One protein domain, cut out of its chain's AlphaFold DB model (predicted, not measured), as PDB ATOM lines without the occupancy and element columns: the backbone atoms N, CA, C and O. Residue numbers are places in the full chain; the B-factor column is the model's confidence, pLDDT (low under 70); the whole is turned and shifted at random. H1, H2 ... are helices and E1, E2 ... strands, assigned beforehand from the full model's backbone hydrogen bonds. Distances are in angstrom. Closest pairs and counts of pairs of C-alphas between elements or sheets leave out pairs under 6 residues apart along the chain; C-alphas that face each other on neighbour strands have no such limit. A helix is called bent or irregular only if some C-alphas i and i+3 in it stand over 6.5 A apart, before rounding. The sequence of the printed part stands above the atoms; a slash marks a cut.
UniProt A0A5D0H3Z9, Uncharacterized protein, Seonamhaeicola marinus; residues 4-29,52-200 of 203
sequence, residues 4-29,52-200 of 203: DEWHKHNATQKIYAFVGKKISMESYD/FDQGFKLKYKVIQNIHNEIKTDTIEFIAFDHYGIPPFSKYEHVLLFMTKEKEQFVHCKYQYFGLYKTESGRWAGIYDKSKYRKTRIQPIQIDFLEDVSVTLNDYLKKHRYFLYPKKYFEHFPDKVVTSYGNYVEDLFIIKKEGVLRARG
ATOM      1  N   ASP A   4     163.726 143.098 132.476       71.50
ATOM      2  CA  ASP A   4     164.350 144.329 131.981       71.50
ATOM      3  C   ASP A   4     163.543 144.976 130.853       71.50
ATOM      4  O   ASP A   4     163.374 146.194 130.827       71.50
ATOM      5  N   GLU A   5     163.002 144.176 129.927       74.62
ATOM      6  CA  GLU A   5     162.097 144.668 128.881       74.62
ATOM      7  C   GLU A   5     160.819 145.264 129.481       74.62
ATOM      8  O   GLU A   5     160.331 146.287 129.003       74.62
ATOM      9  N   TRP A   6     160.301 144.664 130.555       71.94
ATOM     10  CA  TRP A   6     159.119 145.151 131.258       71.94
ATOM     11  C   TRP A   6     159.371 146.469 131.998       71.94
ATOM     12  O   TRP A   6     158.572 147.399 131.881       71.94
ATOM     13  N   HIS A   7     160.498 146.597 132.705       72.19
ATOM     14  CA  HIS A   7     160.872 147.856 133.352       72.19
ATOM     15  C   HIS A   7     161.106 148.971 132.333       72.19
ATOM     16  O   HIS A   7     160.583 150.069 132.511       72.19
ATOM     17  N   LYS A   8     161.827 148.684 131.240       73.94
ATOM     18  CA  LYS A   8     162.033 149.649 130.148       73.94
ATOM     19  C   LYS A   8     160.710 150.084 129.527       73.94
ATOM     20  O   LYS A   8     160.517 151.269 129.287       73.94
ATOM     21  N   HIS A   9     159.786 149.150 129.303       78.31
ATOM     22  CA  HIS A   9     158.453 149.471 128.802       78.31
ATOM     23  C   HIS A   9     157.698 150.404 129.760       78.31
ATOM     24  O   HIS A   9     157.248 151.472 129.346       78.31
ATOM     25  N   ASN A  10     157.611 150.054 131.044       80.12
ATOM     26  CA  ASN A  10     156.877 150.845 132.033       80.12
ATOM     27  C   ASN A  10     157.490 152.224 132.284       80.12
ATOM     28  O   ASN A  10     156.741 153.174 132.490       80.12
ATOM     29  N   ALA A  11     158.816 152.360 132.197       77.06
ATOM     30  CA  ALA A  11     159.501 153.647 132.331       77.06
ATOM     31  C   ALA A  11     159.075 154.658 131.252       77.06
ATOM     32  O   ALA A  11     159.140 155.867 131.464       77.06
ATOM     33  N   THR A  12     158.591 154.179 130.100       81.00
ATOM     34  CA  THR A  12     158.055 155.044 129.035       81.00
ATOM     35  C   THR A  12     156.576 155.392 129.202       81.00
ATOM     36  O   THR A  12     156.064 156.265 128.497       81.00
ATOM     37  N   GLN A  13     155.866 154.731 130.121       84.81
ATOM     38  CA  GLN A  13     154.440 154.953 130.326       84.81
ATOM     39  C   GLN A  13     154.200 156.090 131.322       84.81
ATOM     40  O   GLN A  13     154.721 156.102 132.434       84.81
ATOM     41  N   LYS A  14     153.322 157.028 130.954       91.62
ATOM     42  CA  LYS A  14     152.841 158.052 131.887       91.62
ATOM     43  C   LYS A  14     151.794 157.453 132.823       91.62
ATOM     44  O   LYS A  14     150.814 156.868 132.359       91.62
ATOM     45  N   ILE A  15     151.978 157.654 134.127       96.31
ATOM     46  CA  ILE A  15     150.957 157.355 135.136       96.31
ATOM     47  C   ILE A  15     149.995 158.525 135.260       96.31
ATOM     48  O   ILE A  15     150.417 159.647 135.497       96.31
ATOM     49  N   TYR A  16     148.701 158.257 135.195       97.75
ATOM     50  CA  TYR A  16     147.662 159.212 135.554       97.75
ATOM     51  C   TYR A  16     147.067 158.796 136.894       97.75
ATOM     52  O   TYR A  16     146.725 157.626 137.076       97.75
ATOM     53  N   ALA A  17     146.951 159.730 137.832       98.38
ATOM     54  CA  ALA A  17     146.286 159.505 139.108       98.38
ATOM     55  C   ALA A  17     145.205 160.559 139.322       98.38
ATOM     56  O   ALA A  17     145.466 161.752 139.170       98.38
ATOM     57  N   PHE A  18     144.000 160.124 139.681       98.62
ATOM     58  CA  PHE A  18     142.862 161.022 139.859       98.62
ATOM     59  C   PHE A  18     141.864 160.475 140.880       98.62
ATOM     60  O   PHE A  18     141.729 159.260 141.057       98.62
ATOM     61  N   VAL A  19     141.149 161.391 141.531       98.81
ATOM     62  CA  VAL A  19     139.940 161.085 142.294       98.81
ATOM     63  C   VAL A  19     138.792 160.932 141.311       98.81
ATOM     64  O   VAL A  19     138.455 161.871 140.586       98.81
ATOM     65  N   GLY A  20     138.200 159.745 141.283       98.50
ATOM     66  CA  GLY A  20     137.093 159.404 140.409       98.50
ATOM     67  C   GLY A  20     135.831 159.052 141.184       98.50
ATOM     68  O   GLY A  20     135.913 158.380 142.212       98.50
ATOM     69  N   LYS A  21     134.668 159.433 140.650       98.69
ATOM     70  CA  LYS A  21     133.361 158.910 141.075       98.69
ATOM     71  C   LYS A  21     132.840 157.911 140.053       98.69
ATOM     72  O   LYS A  21     132.801 158.224 138.863       98.69
ATOM     73  N   LYS A  22     132.443 156.721 140.500       98.44
ATOM     74  CA  LYS A  22     131.922 155.669 139.615       98.44
ATOM     75  C   LYS A  22     130.645 156.140 138.909       98.44
ATOM     76  O   LYS A  22     129.737 156.641 139.562       98.44
ATOM     77  N   ILE A  23     130.578 155.949 137.590       98.50
ATOM     78  CA  ILE A  23     129.365 156.156 136.780       98.50
ATOM     79  C   ILE A  23     128.802 154.800 136.356       98.50
ATOM     80  O   ILE A  23     127.651 154.492 136.644       98.50
ATOM     81  N   SER A  24     129.616 153.966 135.704       98.06
ATOM     82  CA  SER A  24     129.195 152.639 135.251       98.06
ATOM     83  C   SER A  24     130.353 151.645 135.206       98.06
ATOM     84  O   SER A  24     131.534 152.008 135.240       98.06
ATOM     85  N   MET A  25     129.995 150.365 135.169       97.31
ATOM     86  CA  MET A  25     130.906 149.246 134.973       97.31
ATOM     87  C   MET A  25     130.158 148.153 134.224       97.31
ATOM     88  O   MET A  25     129.068 147.764 134.638       97.31
ATOM     89  N   GLU A  26     130.772 147.638 133.172       96.56
ATOM     90  CA  GLU A  26     130.261 146.527 132.379       96.56
ATOM     91  C   GLU A  26     131.358 145.481 132.178       96.56
ATOM     92  O   GLU A  26     132.552 145.801 132.136       96.56
ATOM     93  N   SER A  27     130.961 144.212 132.087       93.31
ATOM     94  CA  SER A  27     131.882 143.153 131.687       93.31
ATOM     95  C   SER A  27     132.379 143.419 130.270       93.31
ATOM     96  O   SER A  27     131.618 143.801 129.387       93.31
ATOM     97  N   TYR A  28     133.666 143.192 130.056       89.44
ATOM     98  CA  TYR A  28     134.329 143.405 128.782       89.44
ATOM     99  C   TYR A  28     135.108 142.149 128.411       89.44
ATOM    100  O   TYR A  28     136.034 141.746 129.117       89.44
ATOM    101  N   ASP A  29     134.746 141.537 127.284       83.81
ATOM    102  CA  ASP A  29     135.514 140.434 126.723       83.81
ATOM    103  C   ASP A  29     136.422 140.965 125.604       83.81
ATOM    104  O   ASP A  29     135.920 141.345 124.542       83.81
ATOM    105  N   PHE A  52     143.022 134.251 132.079       71.50
ATOM    106  CA  PHE A  52     143.078 134.204 133.544       71.50
ATOM    107  C   PHE A  52     142.464 135.441 134.204       71.50
ATOM    108  O   PHE A  52     142.175 135.400 135.393       71.50
ATOM    109  N   ASP A  53     142.260 136.520 133.449       82.38
ATOM    110  CA  ASP A  53     141.656 137.751 133.945       82.38
ATOM    111  C   ASP A  53     140.318 138.014 133.249       82.38
ATOM    112  O   ASP A  53     140.184 137.838 132.034       82.38
ATOM    113  N   GLN A  54     139.345 138.489 134.023       88.38
ATOM    114  CA  GLN A  54     138.112 139.072 133.506       88.38
ATOM    115  C   GLN A  54     138.355 140.546 133.177       88.38
ATOM    116  O   GLN A  54     138.966 141.273 133.965       88.38
ATOM    117  N   GLY A  55     137.903 140.980 132.001       92.19
ATOM    118  CA  GLY A  55     137.958 142.375 131.586       92.19
ATOM    119  C   GLY A  55     136.699 143.129 131.998       92.19
ATOM    120  O   GLY A  55     135.597 142.580 132.015       92.19
ATOM    121  N   PHE A  56     136.865 144.411 132.300       95.62
ATOM    122  CA  PHE A  56     135.773 145.320 132.625       95.62
ATOM    123  C   PHE A  56     135.999 146.644 131.914       95.62
ATOM    124  O   PHE A  56     137.111 147.173 131.950       95.62
ATOM    125  N   LYS A  57     134.947 147.189 131.300       96.69
ATOM    126  CA  LYS A  57     134.929 148.567 130.815       96.69
ATOM    127  C   LYS A  57     134.236 149.429 131.861       96.69
ATOM    128  O   LYS A  57     133.167 149.088 132.365       96.69
ATOM    129  N   LEU A  58     134.888 150.515 132.252       97.81
ATOM    130  CA  LEU A  58     134.451 151.368 133.347       97.81
ATOM    131  C   LEU A  58     134.365 152.811 132.895       97.81
ATOM    132  O   LEU A  58     135.203 153.270 132.122       97.81
ATOM    133  N   LYS A  59     133.387 153.528 133.448       98.50
ATOM    134  CA  LYS A  59     133.223 154.967 133.263       98.50
ATOM    135  C   LYS A  59     133.181 155.662 134.611       98.50
ATOM    136  O   LYS A  59     132.418 155.266 135.495       98.50
ATOM    137  N   TYR A  60     134.009 156.685 134.773       98.62
ATOM    138  CA  TYR A  60     134.129 157.461 136.006       98.62
ATOM    139  C   TYR A  60     134.084 158.956 135.697       98.62
ATOM    140  O   TYR A  60     134.595 159.389 134.666       98.62
ATOM    141  N   LYS A  61     133.502 159.749 136.601       98.75
ATOM    142  CA  LYS A  61     133.655 161.207 136.609       98.75
ATOM    143  C   LYS A  61     135.014 161.552 137.210       98.75
ATOM    144  O   LYS A  61     135.332 161.044 138.283       98.75
ATOM    145  N   VAL A  62     135.782 162.416 136.560       98.56
ATOM    146  CA  VAL A  62     137.039 162.968 137.073       98.56
ATOM    147  C   VAL A  62     136.701 164.132 138.003       98.56
ATOM    148  O   VAL A  62     136.132 165.132 137.577       98.56
ATOM    149  N   ILE A  63     137.002 163.983 139.292       98.44
ATOM    150  CA  ILE A  63     136.735 165.008 140.315       98.44
ATOM    151  C   ILE A  63     137.971 165.870 140.551       98.44
ATOM    152  O   ILE A  63     137.861 167.083 140.686       98.44
ATOM    153  N   GLN A  64     139.141 165.239 140.623       98.25
ATOM    154  CA  GLN A  64     140.400 165.915 140.916       98.25
ATOM    155  C   GLN A  64     141.547 165.151 140.258       98.25
ATOM    156  O   GLN A  64     141.726 163.960 140.519       98.25
ATOM    157  N   ASN A  65     142.346 165.829 139.437       98.44
ATOM    158  CA  ASN A  65     143.619 165.291 138.959       98.44
ATOM    159  C   ASN A  65     144.660 165.381 140.089       98.44
ATOM    160  O   ASN A  65     144.806 166.430 140.712       98.44
ATOM    161  N   ILE A  66     145.373 164.285 140.356       98.44
ATOM    162  CA  ILE A  66     146.433 164.199 141.376       98.44
ATOM    163  C   ILE A  66     147.814 164.143 140.720       98.44
ATOM    164  O   ILE A  66     148.763 164.757 141.200       98.44
ATOM    165  N   HIS A  67     147.938 163.418 139.607       97.81
ATOM    166  CA  HIS A  67     149.180 163.332 138.847       97.81
ATOM    167  C   HIS A  67     148.902 163.107 137.366       97.81
ATOM    168  O   HIS A  67     148.195 162.162 137.019       97.81
ATOM    169  N   ASN A  68     149.507 163.946 136.518       96.50
ATOM    170  CA  ASN A  68     149.147 164.132 135.110       96.50
ATOM    171  C   ASN A  68     147.661 164.496 134.915       96.50
ATOM    172  O   ASN A  68     146.791 164.181 135.721       96.50
ATOM    173  N   GLU A  69     147.368 165.226 133.846       95.56
ATOM    174  CA  GLU A  69     146.033 165.784 133.635       95.56
ATOM    175  C   GLU A  69     145.180 164.881 132.737       95.56
ATOM    176  O   GLU A  69     145.567 164.557 131.610       95.56
ATOM    177  N   ILE A  70     143.990 164.520 133.219       95.81
ATOM    178  CA  ILE A  70     142.878 164.070 132.382       95.81
ATOM    179  C   ILE A  70     142.022 165.301 132.082       95.81
ATOM    180  O   ILE A  70     141.462 165.908 132.992       95.81
ATOM    181  N   LYS A  71     141.963 165.682 130.801       94.88
ATOM    182  CA  LYS A  71     141.345 166.937 130.330       94.88
ATOM    183  C   LYS A  71     139.820 166.888 130.215       94.88
ATOM    184  O   LYS A  71     139.196 167.886 129.872       94.88
ATOM    185  N   THR A  72     139.229 165.724 130.439       95.38
ATOM    186  CA  THR A  72     137.789 165.493 130.358       95.38
ATOM    187  C   THR A  72     137.205 165.334 131.755       95.38
ATOM    188  O   THR A  72     137.869 164.866 132.678       95.38
ATOM    189  N   ASP A  73     135.934 165.695 131.910       97.19
ATOM    190  CA  ASP A  73     135.181 165.523 133.157       97.19
ATOM    191  C   ASP A  73     134.806 164.058 133.430       97.19
ATOM    192  O   ASP A  73     134.395 163.694 134.531       97.19
ATOM    193  N   THR A  74     134.952 163.207 132.420       97.88
ATOM    194  CA  THR A  74     134.664 161.782 132.449       97.88
ATOM    195  C   THR A  74     135.772 161.010 131.752       97.88
ATOM    196  O   THR A  74     136.394 161.484 130.802       97.88
ATOM    197  N   ILE A  75     136.036 159.803 132.234       97.50
ATOM    198  CA  ILE A  75     137.051 158.907 131.691       97.50
ATOM    199  C   ILE A  75     136.470 157.509 131.531       97.50
ATOM    200  O   ILE A  75     135.821 156.985 132.440       97.50
ATOM    201  N   GLU A  76     136.731 156.909 130.371       97.38
ATOM    202  CA  GLU A  76     136.475 155.498 130.102       97.38
ATOM    203  C   GLU A  76     137.791 154.727 130.099       97.38
ATOM    204  O   GLU A  76     138.786 155.159 129.511       97.38
ATOM    205  N   PHE A  77     137.809 153.579 130.770       96.69
ATOM    206  CA  PHE A  77     139.007 152.762 130.874       96.69
ATOM    207  C   PHE A  77     138.703 151.278 131.007       96.69
ATOM    208  O   PHE A  77     137.586 150.881 131.342       96.69
ATOM    209  N   ILE A  78     139.730 150.465 130.766       95.75
ATOM    210  CA  ILE A  78     139.669 149.017 130.952       95.75
ATOM    211  C   ILE A  78     140.392 148.629 132.240       95.75
ATOM    212  O   ILE A  78     141.490 149.114 132.518       95.75
ATOM    213  N   ALA A  79     139.793 147.731 133.012       95.06
ATOM    214  CA  ALA A  79     140.454 147.045 134.114       95.06
ATOM    215  C   ALA A  79     140.409 145.533 133.896       95.06
ATOM    216  O   ALA A  79     139.457 145.004 133.325       95.06
ATOM    217  N   PHE A  80     141.441 144.853 134.382       92.06
ATOM    218  CA  PHE A  80     141.540 143.401 134.366       92.06
ATOM    219  C   PHE A  80     141.735 142.896 135.787       92.06
ATOM    220  O   PHE A  80     142.607 143.392 136.509       92.06
ATOM    221  N   ASP A  81     140.948 141.906 136.187       91.25
ATOM    222  CA  ASP A  81     141.017 141.335 137.526       91.25
ATOM    223  C   ASP A  81     140.961 139.807 137.473       91.25
ATOM    224  O   ASP A  81     140.252 139.213 136.659       91.25
ATOM    225  N   HIS A  82     141.764 139.179 138.329       86.81
ATOM    226  CA  HIS A  82     141.897 137.726 138.384       86.81
ATOM    227  C   HIS A  82     140.787 137.074 139.215       86.81
ATOM    228  O   HIS A  82     140.422 135.926 138.987       86.81
ATOM    229  N   TYR A  83     140.249 137.805 140.192       83.44
ATOM    230  CA  TYR A  83     139.337 137.292 141.211       83.44
ATOM    231  C   TYR A  83     137.891 137.773 141.005       83.44
ATOM    232  O   TYR A  83     137.086 137.736 141.933       83.44
ATOM    233  N   GLY A  84     137.549 138.205 139.786       87.50
ATOM    234  CA  GLY A  84     136.200 138.628 139.410       87.50
ATOM    235  C   GLY A  84     136.050 140.144 139.347       87.50
ATOM    236  O   GLY A  84     136.825 140.817 138.683       87.50
ATOM    237  N   ILE A  85     135.022 140.695 139.995       91.38
ATOM    238  CA  ILE A  85     134.731 142.135 139.948       91.38
ATOM    239  C   ILE A  85     135.870 142.933 140.617       91.38
ATOM    240  O   ILE A  85     136.208 142.632 141.767       91.38
ATOM    241  N   PRO A  86     136.412 143.996 139.982       94.50
ATOM    242  CA  PRO A  86     137.508 144.765 140.553       94.50
ATOM    243  C   PRO A  86     137.138 145.344 141.930       94.50
ATOM    244  O   PRO A  86     136.155 146.089 142.031       94.50
ATOM    245  N   PRO A  87     137.914 145.081 143.000       93.94
ATOM    246  CA  PRO A  87     137.548 145.454 144.369       93.94
ATOM    247  C   PRO A  87     137.380 146.953 144.626       93.94
ATOM    248  O   PRO A  87     136.772 147.340 145.621       93.94
ATOM    249  N   PHE A  88     137.930 147.811 143.765       95.75
ATOM    250  CA  PHE A  88     137.742 149.256 143.860       95.75
ATOM    251  C   PHE A  88     136.332 149.695 143.443       95.75
ATOM    252  O   PHE A  88     135.877 150.759 143.843       95.75
ATOM    253  N   SER A  89     135.616 148.877 142.667       95.38
ATOM    254  CA  SER A  89     134.302 149.226 142.116       95.38
ATOM    255  C   SER A  89     133.179 149.257 143.161       95.38
ATOM    256  O   SER A  89     132.074 149.702 142.842       95.38
ATOM    257  N   LYS A  90     133.451 148.790 144.390       94.81
ATOM    258  CA  LYS A  90     132.540 148.854 145.543       94.81
ATOM    259  C   LYS A  90     132.515 150.223 146.228       94.81
ATOM    260  O   LYS A  90     131.630 150.473 147.034       94.81
ATOM    261  N   TYR A  91     133.503 151.071 145.951       96.75
ATOM    262  CA  TYR A  91     133.567 152.424 146.494       96.75
ATOM    263  C   TYR A  91     132.946 153.394 145.493       96.75
ATOM    264  O   TYR A  91     133.200 153.301 144.290       96.75
ATOM    265  N   GLU A  92     132.160 154.344 145.993       97.06
ATOM    266  CA  GLU A  92     131.610 155.415 145.161       97.06
ATOM    267  C   GLU A  92     132.728 156.321 144.628       97.06
ATOM    268  O   GLU A  92     132.753 156.641 143.438       97.06
ATOM    269  N   HIS A  93     133.677 156.664 145.507       98.62
ATOM    270  CA  HIS A  93     134.823 157.517 145.224       98.62
ATOM    271  C   HIS A  93     136.134 156.754 145.417       98.62
ATOM    272  O   HIS A  93     136.318 156.019 146.390       98.62
ATOM    273  N   VAL A  94     137.061 156.924 144.478       98.56
ATOM    274  CA  VAL A  94     138.324 156.181 144.443       98.56
ATOM    275  C   VAL A  94     139.470 157.055 143.966       98.56
ATOM    276  O   VAL A  94     139.305 157.858 143.056       98.56
ATOM    277  N   LEU A  95     140.656 156.850 144.536       98.81
ATOM    278  CA  LEU A  95     141.906 157.259 143.905       98.81
ATOM    279  C   LEU A  95     142.327 156.117 142.987       98.81
ATOM    280  O   LEU A  95     142.623 155.024 143.478       98.81
ATOM    281  N   LEU A  96     142.340 156.358 141.680       98.50
ATOM    282  CA  LEU A  96     142.761 155.382 140.674       98.50
ATOM    283  C   LEU A  96     144.104 155.769 140.071       98.50
ATOM    284  O   LEU A  96     144.449 156.945 140.001       98.50
ATOM    285  N   PHE A  97     144.837 154.752 139.622       98.19
ATOM    286  CA  PHE A  97     146.113 154.886 138.932       98.19
ATOM    287  C   PHE A  97     145.997 154.185 137.585       98.19
ATOM    288  O   PHE A  97     145.580 153.025 137.526       98.19
ATOM    289  N   MET A  98     146.359 154.887 136.523       97.00
ATOM    290  CA  MET A  98     146.135 154.467 135.147       97.00
ATOM    291  C   MET A  98     147.407 154.632 134.332       97.00
ATOM    292  O   MET A  98     148.168 155.570 134.557       97.00
ATOM    293  N   THR A  99     147.581 153.784 133.332       95.44
ATOM    294  CA  THR A  99     148.464 154.053 132.197       95.44
ATOM    295  C   THR A  99     147.613 154.420 130.989       95.44
ATOM    296  O   THR A  99     146.414 154.117 130.930       95.44
ATOM    297  N   LYS A 100     148.223 155.104 130.022       89.94
ATOM    298  CA  LYS A 100     147.613 155.350 128.716       89.94
ATOM    299  C   LYS A 100     148.385 154.562 127.665       89.94
ATOM    300  O   LYS A 100     149.556 154.843 127.417       89.94
ATOM    301  N   GLU A 101     147.731 153.581 127.057       83.56
ATOM    302  CA  GLU A 101     148.273 152.812 125.941       83.56
ATOM    303  C   GLU A 101     147.613 153.289 124.649       83.56
ATOM    304  O   GLU A 101     146.425 153.056 124.415       83.56
ATOM    305  N   LYS A 102     148.385 153.983 123.803       83.56
ATOM    306  CA  LYS A 102     147.857 154.725 122.646       83.56
ATOM    307  C   LYS A 102     146.776 155.712 123.114       83.56
ATOM    308  O   LYS A 102     147.089 156.647 123.843       83.56
ATOM    309  N   GLU A 103     145.516 155.464 122.768       84.75
ATOM    310  CA  GLU A 103     144.364 156.280 123.165       84.75
ATOM    311  C   GLU A 103     143.489 155.636 124.251       84.75
ATOM    312  O   GLU A 103     142.512 156.238 124.686       84.75
ATOM    313  N   GLN A 104     143.845 154.444 124.740       91.06
ATOM    314  CA  GLN A 104     143.065 153.717 125.738       91.06
ATOM    315  C   GLN A 104     143.699 153.840 127.125       91.06
ATOM    316  O   GLN A 104     144.860 153.486 127.333       91.06
ATOM    317  N   PHE A 105     142.913 154.286 128.106       96.00
ATOM    318  CA  PHE A 105     143.312 154.200 129.508       96.00
ATOM    319  C   PHE A 105     143.128 152.777 130.037       96.00
ATOM    320  O   PHE A 105     142.091 152.145 129.801       96.00
ATOM    321  N   VAL A 106     144.127 152.294 130.775       95.38
ATOM    322  CA  VAL A 106     144.146 150.964 131.394       95.38
ATOM    323  C   VAL A 106     144.484 151.095 132.873       95.38
ATOM    324  O   VAL A 106     145.382 151.844 133.262       95.38
ATOM    325  N   HIS A 107     143.727 150.403 133.722       96.44
ATOM    326  CA  HIS A 107     143.923 150.444 135.166       96.44
ATOM    327  C   HIS A 107     145.216 149.741 135.563       96.44
ATOM    328  O   HIS A 107     145.454 148.588 135.201       96.44
ATOM    329  N   CYS A 108     146.028 150.407 136.384       94.94
ATOM    330  CA  CYS A 108     147.161 149.772 137.035       94.94
ATOM    331  C   CYS A 108     146.630 148.732 138.029       94.94
ATOM    332  O   CYS A 108     146.257 149.069 139.154       94.94
ATOM    333  N   LYS A 109     146.629 147.453 137.633       91.38
ATOM    334  CA  LYS A 109     146.018 146.347 138.391       91.38
ATOM    335  C   LYS A 109     146.338 146.403 139.891       91.38
ATOM    336  O   LYS A 109     147.513 146.475 140.295       91.38
ATOM    337  N   TYR A 110     145.274 146.370 140.698       93.06
ATOM    338  CA  TYR A 110     145.245 146.480 142.169       93.06
ATOM    339  C   TYR A 110     145.756 147.803 142.771       93.06
ATOM    340  O   TYR A 110     145.948 147.901 143.987       93.06
ATOM    341  N   GLN A 111     145.977 148.836 141.957       96.12
ATOM    342  CA  GLN A 111     146.426 150.143 142.434       96.12
ATOM    343  C   GLN A 111     145.237 151.083 142.554       96.12
ATOM    344  O   GLN A 111     144.740 151.620 141.567       96.12
ATOM    345  N   TYR A 112     144.752 151.233 143.783       97.56
ATOM    346  CA  TYR A 112     143.681 152.160 144.120       97.56
ATOM    347  C   TYR A 112     143.627 152.425 145.631       97.56
ATOM    348  O   TYR A 112     144.187 151.662 146.436       97.56
ATOM    349  N   PHE A 113     142.865 153.445 146.015       98.00
ATOM    350  CA  PHE A 113     142.325 153.617 147.365       98.00
ATOM    351  C   PHE A 113     140.832 153.920 147.281       98.00
ATOM    352  O   PHE A 113     140.416 154.671 146.407       98.00
ATOM    353  N   GLY A 114     140.034 153.317 148.165       97.81
ATOM    354  CA  GLY A 114     138.679 153.806 148.415       97.81
ATOM    355  C   GLY A 114     138.774 155.117 149.186       97.81
ATOM    356  O   GLY A 114     139.621 155.224 150.077       97.81
ATOM    357  N   LEU A 115     137.965 156.100 148.804       98.50
ATOM    358  CA  LEU A 115     138.019 157.444 149.363       98.50
ATOM    359  C   LEU A 115     136.711 157.813 150.041       98.50
ATOM    360  O   LEU A 115     135.630 157.439 149.590       98.50
ATOM    361  N   TYR A 116     136.852 158.614 151.084       98.44
ATOM    362  CA  TYR A 116     135.775 159.183 151.870       98.44
ATOM    363  C   TYR A 116     135.977 160.690 151.930       98.44
ATOM    364  O   TYR A 116     137.113 161.186 151.914       98.44
ATOM    365  N   LYS A 117     134.863 161.415 151.934       98.31
ATOM    366  CA  LYS A 117     134.879 162.870 151.997       98.31
ATOM    367  C   LYS A 117     135.151 163.308 153.433       98.31
ATOM    368  O   LYS A 117     134.669 162.676 154.368       98.31
ATOM    369  N   THR A 118     135.930 164.363 153.604       98.44
ATOM    370  CA  THR A 118     136.208 164.967 154.913       98.44
ATOM    371  C   THR A 118     135.320 166.181 155.147       98.44
ATOM    372  O   THR A 118     134.771 166.737 154.191       98.44
ATOM    373  N   GLU A 119     135.208 166.631 156.396       98.00
ATOM    374  CA  GLU A 119     134.463 167.851 156.746       98.00
ATOM    375  C   GLU A 119     134.992 169.086 155.999       98.00
ATOM    376  O   GLU A 119     134.228 169.929 155.539       98.00
ATOM    377  N   SER A 120     136.307 169.139 155.761       96.75
ATOM    378  CA  SER A 120     136.961 170.179 154.950       96.75
ATOM    379  C   SER A 120     136.679 170.092 153.442       96.75
ATOM    380  O   SER A 120     137.201 170.890 152.666       96.75
ATOM    381  N   GLY A 121     135.900 169.105 152.992       97.38
ATOM    382  CA  GLY A 121     135.569 168.880 151.585       97.38
ATOM    383  C   GLY A 121     136.656 168.172 150.767       97.38
ATOM    384  O   GLY A 121     136.461 167.959 149.568       97.38
ATOM    385  N   ARG A 122     137.773 167.786 151.395       98.19
ATOM    386  CA  ARG A 122     138.865 167.013 150.783       98.19
ATOM    387  C   ARG A 122     138.529 165.516 150.742       98.19
ATOM    388  O   ARG A 122     137.513 165.063 151.267       98.19
ATOM    389  N   TRP A 123     139.408 164.741 150.109       98.62
ATOM    390  CA  TRP A 123     139.294 163.287 150.007       98.62
ATOM    391  C   TRP A 123     140.429 162.589 150.747       98.62
ATOM    392  O   TRP A 123     141.601 162.928 150.563       98.62
ATOM    393  N   ALA A 124     140.082 161.576 151.535       98.56
ATOM    394  CA  ALA A 124     141.036 160.759 152.268       98.56
ATOM    395  C   ALA A 124     140.674 159.273 152.187       98.56
ATOM    396  O   ALA A 124     139.516 158.895 152.021       98.56
ATOM    397  N   GLY A 125     141.688 158.423 152.285       97.88
ATOM    398  CA  GLY A 125     141.541 156.974 152.375       97.88
ATOM    399  C   GLY A 125     141.963 156.484 153.752       97.88
ATOM    400  O   GLY A 125     142.821 157.089 154.395       97.88
ATOM    401  N   ILE A 126     141.380 155.372 154.192       96.50
ATOM    402  CA  ILE A 126     141.734 154.753 155.475       96.50
ATOM    403  C   ILE A 126     143.126 154.120 155.436       96.50
ATOM    404  O   ILE A 126     143.604 153.692 154.380       96.50
ATOM    405  N   TYR A 127     143.745 153.991 156.610       93.38
ATOM    406  CA  TYR A 127     144.998 153.253 156.754       93.38
ATOM    407  C   TYR A 127     144.855 151.794 156.284       93.38
ATOM    408  O   TYR A 127     143.954 151.067 156.699       93.38
ATOM    409  N   ASP A 128     145.790 151.340 155.448       86.38
ATOM    410  CA  ASP A 128     145.875 149.952 154.989       86.38
ATOM    411  C   ASP A 128     147.319 149.469 155.112       86.38
ATOM    412  O   ASP A 128     148.168 149.745 154.261       86.38
ATOM    413  N   LYS A 129     147.603 148.690 156.160       85.00
ATOM    414  CA  LYS A 129     148.957 148.204 156.452       85.00
ATOM    415  C   LYS A 129     149.630 147.528 155.254       85.00
ATOM    416  O   LYS A 129     150.849 147.623 155.108       85.00
ATOM    417  N   SER A 130     148.873 146.853 154.383       82.44
ATOM    418  CA  SER A 130     149.433 146.170 153.211       82.44
ATOM    419  C   SER A 130     150.030 147.147 152.192       82.44
ATOM    420  O   SER A 130     151.048 146.841 151.569       82.44
ATOM    421  N   LYS A 131     149.449 148.347 152.077       83.12
ATOM    422  CA  LYS A 131     149.874 149.407 151.153       83.12
ATOM    423  C   LYS A 131     150.985 150.288 151.733       83.12
ATOM    424  O   LYS A 131     151.715 150.900 150.965       83.12
ATOM    425  N   TYR A 132     151.157 150.291 153.058       84.19
ATOM    426  CA  TYR A 132     152.090 151.162 153.791       84.19
ATOM    427  C   TYR A 132     153.419 150.472 154.172       84.19
ATOM    428  O   TYR A 132     154.215 151.018 154.928       84.19
ATOM    429  N   ARG A 133     153.707 149.268 153.657       73.62
ATOM    430  CA  ARG A 133     154.851 148.436 154.099       73.62
ATOM    431  C   ARG A 133     156.247 149.072 153.971       73.62
ATOM    432  O   ARG A 133     157.175 148.559 154.584       73.62
ATOM    433  N   LYS A 134     156.419 150.120 153.159       79.25
ATOM    434  CA  LYS A 134     157.725 150.750 152.873       79.25
ATOM    435  C   LYS A 134     157.660 152.280 152.795       79.25
ATOM    436  O   LYS A 134     158.454 152.884 152.086       79.25
ATOM    437  N   THR A 135     156.707 152.904 153.482       87.00
ATOM    438  CA  THR A 135     156.580 154.369 153.496       87.00
ATOM    439  C   THR A 135     156.949 154.945 154.858       87.00
ATOM    440  O   THR A 135     156.769 154.297 155.890       87.00
ATOM    441  N   ARG A 136     157.462 156.179 154.858       91.44
ATOM    442  CA  ARG A 136     157.628 156.988 156.074       91.44
ATOM    443  C   ARG A 136     156.336 157.710 156.458       91.44
ATOM    444  O   ARG A 136     156.196 158.102 157.613       91.44
ATOM    445  N   ILE A 137     155.394 157.838 155.519       94.75
ATOM    446  CA  ILE A 137     154.096 158.473 155.733       94.75
ATOM    447  C   ILE A 137     153.306 157.652 156.749       94.75
ATOM    448  O   ILE A 137     153.032 156.466 156.549       94.75
ATOM    449  N   GLN A 138     152.958 158.296 157.857       93.94
ATOM    450  CA  GLN A 138     152.110 157.712 158.886       93.94
ATOM    451  C   GLN A 138     150.661 158.151 158.670       93.94
ATOM    452  O   GLN A 138     150.429 159.263 158.186       93.94
ATOM    453  N   PRO A 139     149.681 157.307 159.027       95.62
ATOM    454  CA  PRO A 139     148.299 157.750 159.074       95.62
ATOM    455  C   PRO A 139     148.132 158.826 160.148       95.62
ATOM    456  O   PRO A 139     148.681 158.718 161.249       95.62
ATOM    457  N   ILE A 140     147.358 159.846 159.808       97.19
ATOM    458  CA  ILE A 140     146.965 160.941 160.691       97.19
ATOM    459  C   ILE A 140     145.487 160.804 161.039       97.19
ATOM    460  O   ILE A 140     144.766 160.040 160.393       97.19
ATOM    461  N   GLN A 141     145.044 161.540 162.052       97.62
ATOM    462  CA  GLN A 141     143.620 161.677 162.321       97.62
ATOM    463  C   GLN A 141     142.969 162.519 161.213       97.62
ATOM    464  O   GLN A 141     143.550 163.499 160.744       97.62
ATOM    465  N   ILE A 142     141.797 162.088 160.767       98.25
ATOM    466  CA  ILE A 142     141.011 162.666 159.687       98.25
ATOM    467  C   ILE A 142     139.587 162.855 160.197       98.25
ATOM    468  O   ILE A 142     138.944 161.894 160.626       98.25
ATOM    469  N   ASP A 143     139.087 164.076 160.061       97.75
ATOM    470  CA  ASP A 143     137.689 164.413 160.319       97.75
ATOM    471  C   ASP A 143     136.870 164.045 159.076       97.75
ATOM    472  O   ASP A 143     136.691 164.834 158.138       97.75
ATOM    473  N   PHE A 144     136.481 162.773 159.000       98.19
ATOM    474  CA  PHE A 144     135.608 162.286 157.940       98.19
ATOM    475  C   PHE A 144     134.210 162.885 158.096       98.19
ATOM    476  O   PHE A 144     133.705 163.005 159.204       98.19
ATOM    477  N   LEU A 145     133.582 163.230 156.971       97.81
ATOM    478  CA  LEU A 145     132.230 163.789 156.958       97.81
ATOM    479  C   LEU A 145     131.185 162.790 157.485       97.81
ATOM    480  O   LEU A 145     130.162 163.186 158.031       97.81
ATOM    481  N   GLU A 146     131.442 161.499 157.288       96.81
ATOM    482  CA  GLU A 146     130.619 160.392 157.765       96.81
ATOM    483  C   GLU A 146     131.513 159.349 158.441       96.81
ATOM    484  O   GLU A 146     132.690 159.206 158.089       96.81
ATOM    485  N   ASP A 147     130.939 158.571 159.362       96.00
ATOM    486  CA  ASP A 147     131.634 157.466 160.018       96.00
ATOM    487  C   ASP A 147     132.158 156.451 158.997       96.00
ATOM    488  O   ASP A 147     131.403 155.767 158.295       96.00
ATOM    489  N   VAL A 148     133.479 156.282 158.960       97.12
ATOM    490  CA  VAL A 148     134.112 155.326 158.055       97.12
ATOM    491  C   VAL A 148     134.272 153.978 158.742       97.12
ATOM    492  O   VAL A 148     135.029 153.819 159.704       97.12
ATOM    493  N   SER A 149     133.592 152.969 158.196       95.94
ATOM    494  CA  SER A 149     133.651 151.602 158.703       95.94
ATOM    495  C   SER A 149     133.952 150.569 157.621       95.94
ATOM    496  O   SER A 149     133.700 150.766 156.431       95.94
ATOM    497  N   VAL A 150     134.522 149.440 158.042       94.25
ATOM    498  CA  VAL A 150     134.755 148.271 157.191       94.25
ATOM    499  C   VAL A 150     134.075 147.064 157.812       94.25
ATOM    500  O   VAL A 150     134.480 146.601 158.880       94.25
ATOM    501  N   THR A 151     133.077 146.520 157.118       95.06
ATOM    502  CA  THR A 151     132.450 145.245 157.477       95.06
ATOM    503  C   THR A 151     133.445 144.097 157.320       95.06
ATOM    504  O   THR A 151     134.128 143.967 156.298       95.06
ATOM    505  N   LEU A 152     133.525 143.243 158.334       93.75
ATOM    506  CA  LEU A 152     134.430 142.106 158.392       93.75
ATOM    507  C   LEU A 152     133.705 140.833 157.948       93.75
ATOM    508  O   LEU A 152     132.843 140.312 158.654       93.75
ATOM    509  N   ASN A 153     134.111 140.280 156.807       93.00
ATOM    510  CA  ASN A 153     133.811 138.886 156.475       93.00
ATOM    511  C   ASN A 153     134.709 137.927 157.284       93.00
ATOM    512  O   ASN A 153     135.624 138.366 157.984       93.00
ATOM    513  N   ASP A 154     134.492 136.618 157.170       94.31
ATOM    514  CA  ASP A 154     135.213 135.617 157.975       94.31
ATOM    515  C   ASP A 154     136.736 135.673 157.793       94.31
ATOM    516  O   ASP A 154     137.495 135.572 158.762       94.31
ATOM    517  N   TYR A 155     137.198 135.931 156.566       91.31
ATOM    518  CA  TYR A 155     138.619 136.128 156.291       91.31
ATOM    519  C   TYR A 155     139.175 137.355 157.025       91.31
ATOM    520  O   TYR A 155     140.228 137.273 157.666       91.31
ATOM    521  N   LEU A 156     138.475 138.489 156.955       92.56
ATOM    522  CA  LEU A 156     138.892 139.722 157.617       92.56
ATOM    523  C   LEU A 156     138.825 139.589 159.140       92.56
ATOM    524  O   LEU A 156     139.754 140.040 159.803       92.56
ATOM    525  N   LYS A 157     137.810 138.915 159.699       93.88
ATOM    526  CA  LYS A 157     137.713 138.634 161.143       93.88
ATOM    527  C   LYS A 157     138.950 137.890 161.647       93.88
ATOM    528  O   LYS A 157     139.545 138.311 162.637       93.88
ATOM    529  N   LYS A 158     139.393 136.854 160.921       94.19
ATOM    530  CA  LYS A 158     140.594 136.067 161.263       94.19
ATOM    531  C   LYS A 158     141.883 136.901 161.264       94.19
ATOM    532  O   LYS A 158     142.776 136.642 162.063       94.19
ATOM    533  N   HIS A 159     141.979 137.915 160.403       92.25
ATOM    534  CA  HIS A 159     143.193 138.725 160.227       92.25
ATOM    535  C   HIS A 159     143.063 140.162 160.760       92.25
ATOM    536  O   HIS A 159     143.953 140.986 160.527       92.25
ATOM    537  N   ARG A 160     141.982 140.483 161.484       91.44
ATOM    538  CA  ARG A 160     141.590 141.874 161.765       91.44
ATOM    539  C   ARG A 160     142.656 142.671 162.499       91.44
ATOM    540  O   ARG A 160     142.906 143.804 162.130       91.44
ATOM    541  N   TYR A 161     143.339 142.092 163.482       91.69
ATOM    542  CA  TYR A 161     144.349 142.827 164.252       91.69
ATOM    543  C   TYR A 161     145.638 143.079 163.466       91.69
ATOM    544  O   TYR A 161     146.392 143.996 163.785       91.69
ATOM    545  N   PHE A 162     145.889 142.278 162.428       90.75
ATOM    546  CA  PHE A 162     147.008 142.499 161.526       90.75
ATOM    547  C   PHE A 162     146.674 143.558 160.470       90.75
ATOM    548  O   PHE A 162     147.496 144.441 160.226       90.75
ATOM    549  N   LEU A 163     145.490 143.466 159.853       91.00
ATOM    550  CA  LEU A 163     145.046 144.367 158.782       91.00
ATOM    551  C   LEU A 163     144.584 145.732 159.310       91.00
ATOM    552  O   LEU A 163     144.856 146.748 158.677       91.00
ATOM    553  N   TYR A 164     143.965 145.746 160.491       93.81
ATOM    554  CA  TYR A 164     143.376 146.907 161.161       93.81
ATOM    555  C   TYR A 164     143.933 147.031 162.591       93.81
ATOM    556  O   TYR A 164     143.279 146.639 163.561       93.81
ATOM    557  N   PRO A 165     145.176 147.513 162.770       94.00
ATOM    558  CA  PRO A 165     145.788 147.608 164.093       94.00
ATOM    559  C   PRO A 165     144.984 148.508 165.040       94.00
ATOM    560  O   PRO A 165     144.582 149.601 164.648       94.00
ATOM    561  N   LYS A 166     144.830 148.095 166.309       94.88
ATOM    562  CA  LYS A 166     144.053 148.825 167.336       94.88
ATOM    563  C   LYS A 166     144.479 150.283 167.543       94.88
ATOM    564  O   LYS A 166     143.677 151.092 167.976       94.88
ATOM    565  N   LYS A 167     145.731 150.623 167.218       94.62
ATOM    566  CA  LYS A 167     146.232 152.005 167.260       94.62
ATOM    567  C   LYS A 167     145.442 152.952 166.342       94.62
ATOM    568  O   LYS A 167     145.385 154.138 166.624       94.62
ATOM    569  N   TYR A 168     144.882 152.437 165.249       96.06
ATOM    570  CA  TYR A 168     144.219 153.231 164.210       96.06
ATOM    571  C   TYR A 168     142.752 152.847 164.002       96.06
ATOM    572  O   TYR A 168     142.060 153.490 163.220       96.06
ATOM    573  N   PHE A 169     142.284 151.782 164.651       97.12
ATOM    574  CA  PHE A 169     140.958 151.218 164.430       97.12
ATOM    575  C   PHE A 169     140.306 150.816 165.742       97.12
ATOM    576  O   PHE A 169     140.914 150.116 166.557       97.12
ATOM    577  N   GLU A 170     139.034 151.161 165.871       97.19
ATOM    578  CA  GLU A 170     138.142 150.598 166.872       97.19
ATOM    579  C   GLU A 170     137.511 149.306 166.335       97.19
ATOM    580  O   GLU A 170     137.153 149.212 165.158       97.19
ATOM    581  N   HIS A 171     137.421 148.274 167.180       96.69
ATOM    582  CA  HIS A 171     136.991 146.932 166.775       96.69
ATOM    583  C   HIS A 171     135.634 146.579 167.370       96.69
ATOM    584  O   HIS A 171     135.489 146.520 168.588       96.69
ATOM    585  N   PHE A 172     134.703 146.208 166.497       96.31
ATOM    586  CA  PHE A 172     133.392 145.655 166.830       96.31
ATOM    587  C   PHE A 172     133.310 144.180 166.375       96.31
ATOM    588  O   PHE A 172     134.237 143.677 165.721       96.31
ATOM    589  N   PRO A 173     132.250 143.427 166.733       94.38
ATOM    590  CA  PRO A 173     132.122 142.018 166.345       94.38
ATOM    591  C   PRO A 173     132.150 141.771 164.827       94.38
ATOM    592  O   PRO A 173     132.756 140.801 164.364       94.38
ATOM    593  N   ASP A 174     131.528 142.653 164.049       96.19
ATOM    594  CA  ASP A 174     131.285 142.507 162.611       96.19
ATOM    595  C   ASP A 174     131.884 143.634 161.758       96.19
ATOM    596  O   ASP A 174     131.855 143.552 160.530       96.19
ATOM    597  N   LYS A 175     132.470 144.663 162.377       97.19
ATOM    598  CA  LYS A 175     133.094 145.792 161.682       97.19
ATOM    599  C   LYS A 175     134.295 146.363 162.431       97.19
ATOM    600  O   LYS A 175     134.490 146.116 163.619       97.19
ATOM    601  N   VAL A 176     135.087 147.164 161.729       97.00
ATOM    602  CA  VAL A 176     136.025 148.121 162.333       97.00
ATOM    603  C   VAL A 176     135.648 149.535 161.923       97.00
ATOM    604  O   VAL A 176     135.129 149.731 160.825       97.00
ATOM    605  N   VAL A 177     135.918 150.503 162.791       97.50
ATOM    606  CA  VAL A 177     135.681 151.935 162.552       97.50
ATOM    607  C   VAL A 177     137.008 152.678 162.677       97.50
ATOM    608  O   VAL A 177     137.888 152.251 163.430       97.50
ATOM    609  N   THR A 178     137.198 153.747 161.905       97.25
ATOM    610  CA  THR A 178     138.428 154.541 161.962       97.25
ATOM    611  C   THR A 178     138.203 156.009 161.641       97.25
ATOM    612  O   THR A 178     137.460 156.354 160.728       97.25
ATOM    613  N   SER A 179     138.940 156.853 162.354       96.19
ATOM    614  CA  SER A 179     139.197 158.253 162.020       96.19
ATOM    615  C   SER A 179     140.648 158.462 161.572       96.19
ATOM    616  O   SER A 179     141.147 159.577 161.605       96.19
ATOM    617  N   TYR A 180     141.367 157.404 161.172       97.56
ATOM    618  CA  TYR A 180     142.770 157.475 160.766       97.56
ATOM    619  C   TYR A 180     142.974 157.123 159.292       97.56
ATOM    620  O   TYR A 180     142.497 156.107 158.776       97.56
ATOM    621  N   GLY A 181     143.774 157.937 158.616       97.31
ATOM    622  CA  GLY A 181     144.040 157.780 157.197       97.31
ATOM    623  C   GLY A 181     145.035 158.795 156.670       97.31
ATOM    624  O   GLY A 181     145.824 159.367 157.418       97.31
ATOM    625  N   ASN A 182     144.995 159.012 155.362       98.25
ATOM    626  CA  ASN A 182     145.777 160.044 154.697       98.25
ATOM    627  C   ASN A 182     144.972 160.662 153.555       98.25
ATOM    628  O   ASN A 182     144.146 159.993 152.922       98.25
ATOM    629  N   TYR A 183     145.251 161.932 153.273       98.44
ATOM    630  CA  TYR A 183     144.698 162.621 152.115       98.44
ATOM    631  C   TYR A 183     145.290 162.088 150.808       98.44
ATOM    632  O   TYR A 183     146.356 161.470 150.782       98.44
ATOM    633  N   VAL A 184     144.581 162.317 149.704       98.38
ATOM    634  CA  VAL A 184     144.926 161.784 148.376       98.38
ATOM    635  C   VAL A 184     146.345 162.115 147.908       98.38
ATOM    636  O   VAL A 184     146.940 161.297 147.205       98.38
ATOM    637  N   GLU A 185     146.911 163.248 148.325       97.94
ATOM    638  CA  GLU A 185     148.286 163.631 147.996       97.94
ATOM    639  C   GLU A 185     149.301 162.646 148.603       97.94
ATOM    640  O   GLU A 185     150.126 162.072 147.892       97.94
ATOM    641  N   ASP A 186     149.175 162.357 149.897       97.94
ATOM    642  CA  ASP A 186     150.003 161.375 150.603       97.94
ATOM    643  C   ASP A 186     149.797 159.959 150.050       97.94
ATOM    644  O   ASP A 186     150.752 159.210 149.836       97.94
ATOM    645  N   LEU A 187     148.543 159.582 149.776       97.88
ATOM    646  CA  LEU A 187     148.213 158.271 149.206       97.88
ATOM    647  C   LEU A 187     148.868 158.060 147.836       97.88
ATOM    648  O   LEU A 187     149.315 156.948 147.521       97.88
ATOM    649  N   PHE A 188     148.950 159.116 147.025       97.56
ATOM    650  CA  PHE A 188     149.694 159.090 145.772       97.56
ATOM    651  C   PHE A 188     151.185 158.850 146.019       97.56
ATOM    652  O   PHE A 188     151.745 157.947 145.396       97.56
ATOM    653  N   ILE A 189     151.810 159.567 146.961       96.88
ATOM    654  CA  ILE A 189     153.231 159.379 147.298       96.88
ATOM    655  C   ILE A 189     153.512 157.948 147.769       96.88
ATOM    656  O   ILE A 189     154.448 157.319 147.277       96.88
ATOM    657  N   ILE A 190     152.651 157.372 148.616       95.75
ATOM    658  CA  ILE A 190     152.771 155.975 149.072       95.75
ATOM    659  C   ILE A 190     152.840 155.001 147.887       95.75
ATOM    660  O   ILE A 190     153.635 154.056 147.888       95.75
ATOM    661  N   LYS A 191     152.010 155.205 146.857       95.31
ATOM    662  CA  LYS A 191     152.022 154.354 145.659       95.31
ATOM    663  C   LYS A 191     153.196 154.659 144.746       95.31
ATOM    664  O   LYS A 191     153.799 153.702 144.256       95.31
ATOM    665  N   LYS A 192     153.512 155.942 144.546       94.94
ATOM    666  CA  LYS A 192     154.631 156.424 143.731       94.94
ATOM    667  C   LYS A 192     155.937 155.813 144.223       94.94
ATOM    668  O   LYS A 192     156.570 155.092 143.466       94.94
ATOM    669  N   GLU A 193     156.284 156.018 145.491       93.88
ATOM    670  CA  GLU A 193     157.538 155.543 146.093       93.88
ATOM    671  C   GLU A 193     157.547 154.035 146.369       93.88
ATOM    672  O   GLU A 193     158.608 153.420 146.474       93.88
ATOM    673  N   GLY A 194     156.366 153.429 146.497       92.94
ATOM    674  CA  GLY A 194     156.211 152.004 146.734       92.94
ATOM    675  C   GLY A 194     156.104 151.201 145.440       92.94
ATOM    676  O   GLY A 194     157.058 150.997 144.692       92.94
ATOM    677  N   VAL A 195     154.912 150.659 145.216       92.94
ATOM    678  CA  VAL A 195     154.659 149.674 144.160       92.94
ATOM    679  C   VAL A 195     154.800 150.235 142.746       92.94
ATOM    680  O   VAL A 195     155.171 149.477 141.862       92.94
ATOM    681  N   LEU A 196     154.526 151.520 142.499       93.69
ATOM    682  CA  LEU A 196     154.654 152.074 141.148       93.69
ATOM    683  C   LEU A 196     156.125 152.228 140.750       93.69
ATOM    684  O   LEU A 196     156.492 151.784 139.665       93.69
ATOM    685  N   ARG A 197     156.982 152.724 141.651       92.62
ATOM    686  CA  ARG A 197     158.443 152.707 141.473       92.62
ATOM    687  C   ARG A 197     158.988 151.291 141.332       92.62
ATOM    688  O   ARG A 197     159.707 151.004 140.386       92.62
ATOM    689  N   ALA A 198     158.570 150.363 142.197       91.00
ATOM    690  CA  ALA A 198     158.975 148.958 142.085       91.00
ATOM    691  C   ALA A 198     158.528 148.299 140.766       91.00
ATOM    692  O   ALA A 198     159.094 147.287 140.368       91.00
ATOM    693  N   ARG A 199     157.519 148.861 140.086       90.88
ATOM    694  CA  ARG A 199     157.079 148.440 138.752       90.88
ATOM    695  C   ARG A 199     157.763 149.195 137.603       90.88
ATOM    696  O   ARG A 199     157.471 148.915 136.448       90.88
ATOM    697  N   GLY A 200     158.683 150.113 137.896       91.38
ATOM    698  CA  GLY A 200     159.426 150.889 136.902       91.38
ATOM    699  C   GLY A 200     158.683 152.096 136.332       91.38
ATOM    700  O   GLY A 200     159.126 152.635 135.332       91.38
TER     701      GLY A 200
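What this domain is: This is residues 4 to 29 and 52 to 200 of the 203 residues of an uncharacterized protein of Seonamhaeicola marinus (UniProt A0A5D0H3Z9). A closed five-stranded barrel, E1, E2, E3, E5 and E4 round the ring, is joined on one side by a smaller part, where E6 and E9 continue the sheet from E5, and E7, E8 and H3 lie beyond. H4 packs on the outside of the barrel, whose sheet curls round it; H2 is outside it too, and H1 lies near H4. The printed part has 175 residues, with four named helices and nine named strands in the order H1 E1 E2 E3 H2 E4 E5 E6 E7 H3 E8 E9 H4. The barrel's sheet is mixed, E7 and E8 are antiparallel, and the class is mixed, helices and strands. The whole is compact, radius of gyration of the C-alphas 16.4 A, spans 47 by 35 by 32 A.

How they stand to each other: Start at H1, residues 4 to 11, not on the barrel. E1, residues 15 to 28, bends by 110 degrees at residue 19; its antiparallel neighbour E2, residues 54 to 67, has O 61 within hydrogen-bond range of N 21, at 2.9 A. E3, residues 74 to 81, forms a hairpin with E2; look at N 58 and O 77, 2.9 A. H2, residues 87 to 90, is on the barrel, outside it, at a height over the sheet of 5.6 A. E4, residues 93 to 101, is antiparallel to E1, with N 20 and O 94 at 2.8 A. E5, residues 104 to 117, forms a hairpin with E4, N 106 and O 99 at 2.9 A, and is parallel to E3, N 107 and O 78 at 2.8 A. E6, residues 123 to 126, with N 116 and O 124 at 2.8 A, completes the meander E4 E5 E6, each strand the antiparallel neighbour of the one before. E7, residues 148 to 151, is antiparallel to E8, residues 175 to 178, N 150 and O 176 at 2.9 A. H3, residues 154 to 163, is near E8 and irregular, C-alphas 158 and 161 being 8.3 A apart. E9, residues 180 to 183, is antiparallel to E6, N 182 and O 125 at 3.1 A. H4, residues 184 to 198, only just irregular with C-alphas 192 and 195 6.8 A apart, lies outside the barrel over E4 and E5. Every O i to N i+4 pair is within hydrogen-bond range in H1, 4 of 6 in H3 and 9 of 11 in H4; H2 is too short for one.

Where its parts are: Find C-alpha 4 at (164.350, 144.329, 131.981), where H1 begins. E1 spans 22.6 A, E2 27.2 A, E3 22.0 A, E4 24.0 A and E5 29.0 A. H4, 20.0 A, ends at C-alpha 198, (158.975, 148.958, 142.085).

The domain as a whole: The farthest C-alphas, of Lys 102 and Pro 173, are 48.2 A apart. Residues 30 to 51 are not printed; C-alphas 29 and 52 are 11.9 A apart. The links E6 to E7 and H3 to E8 are long. No printed residue is under 70 in pLDDT.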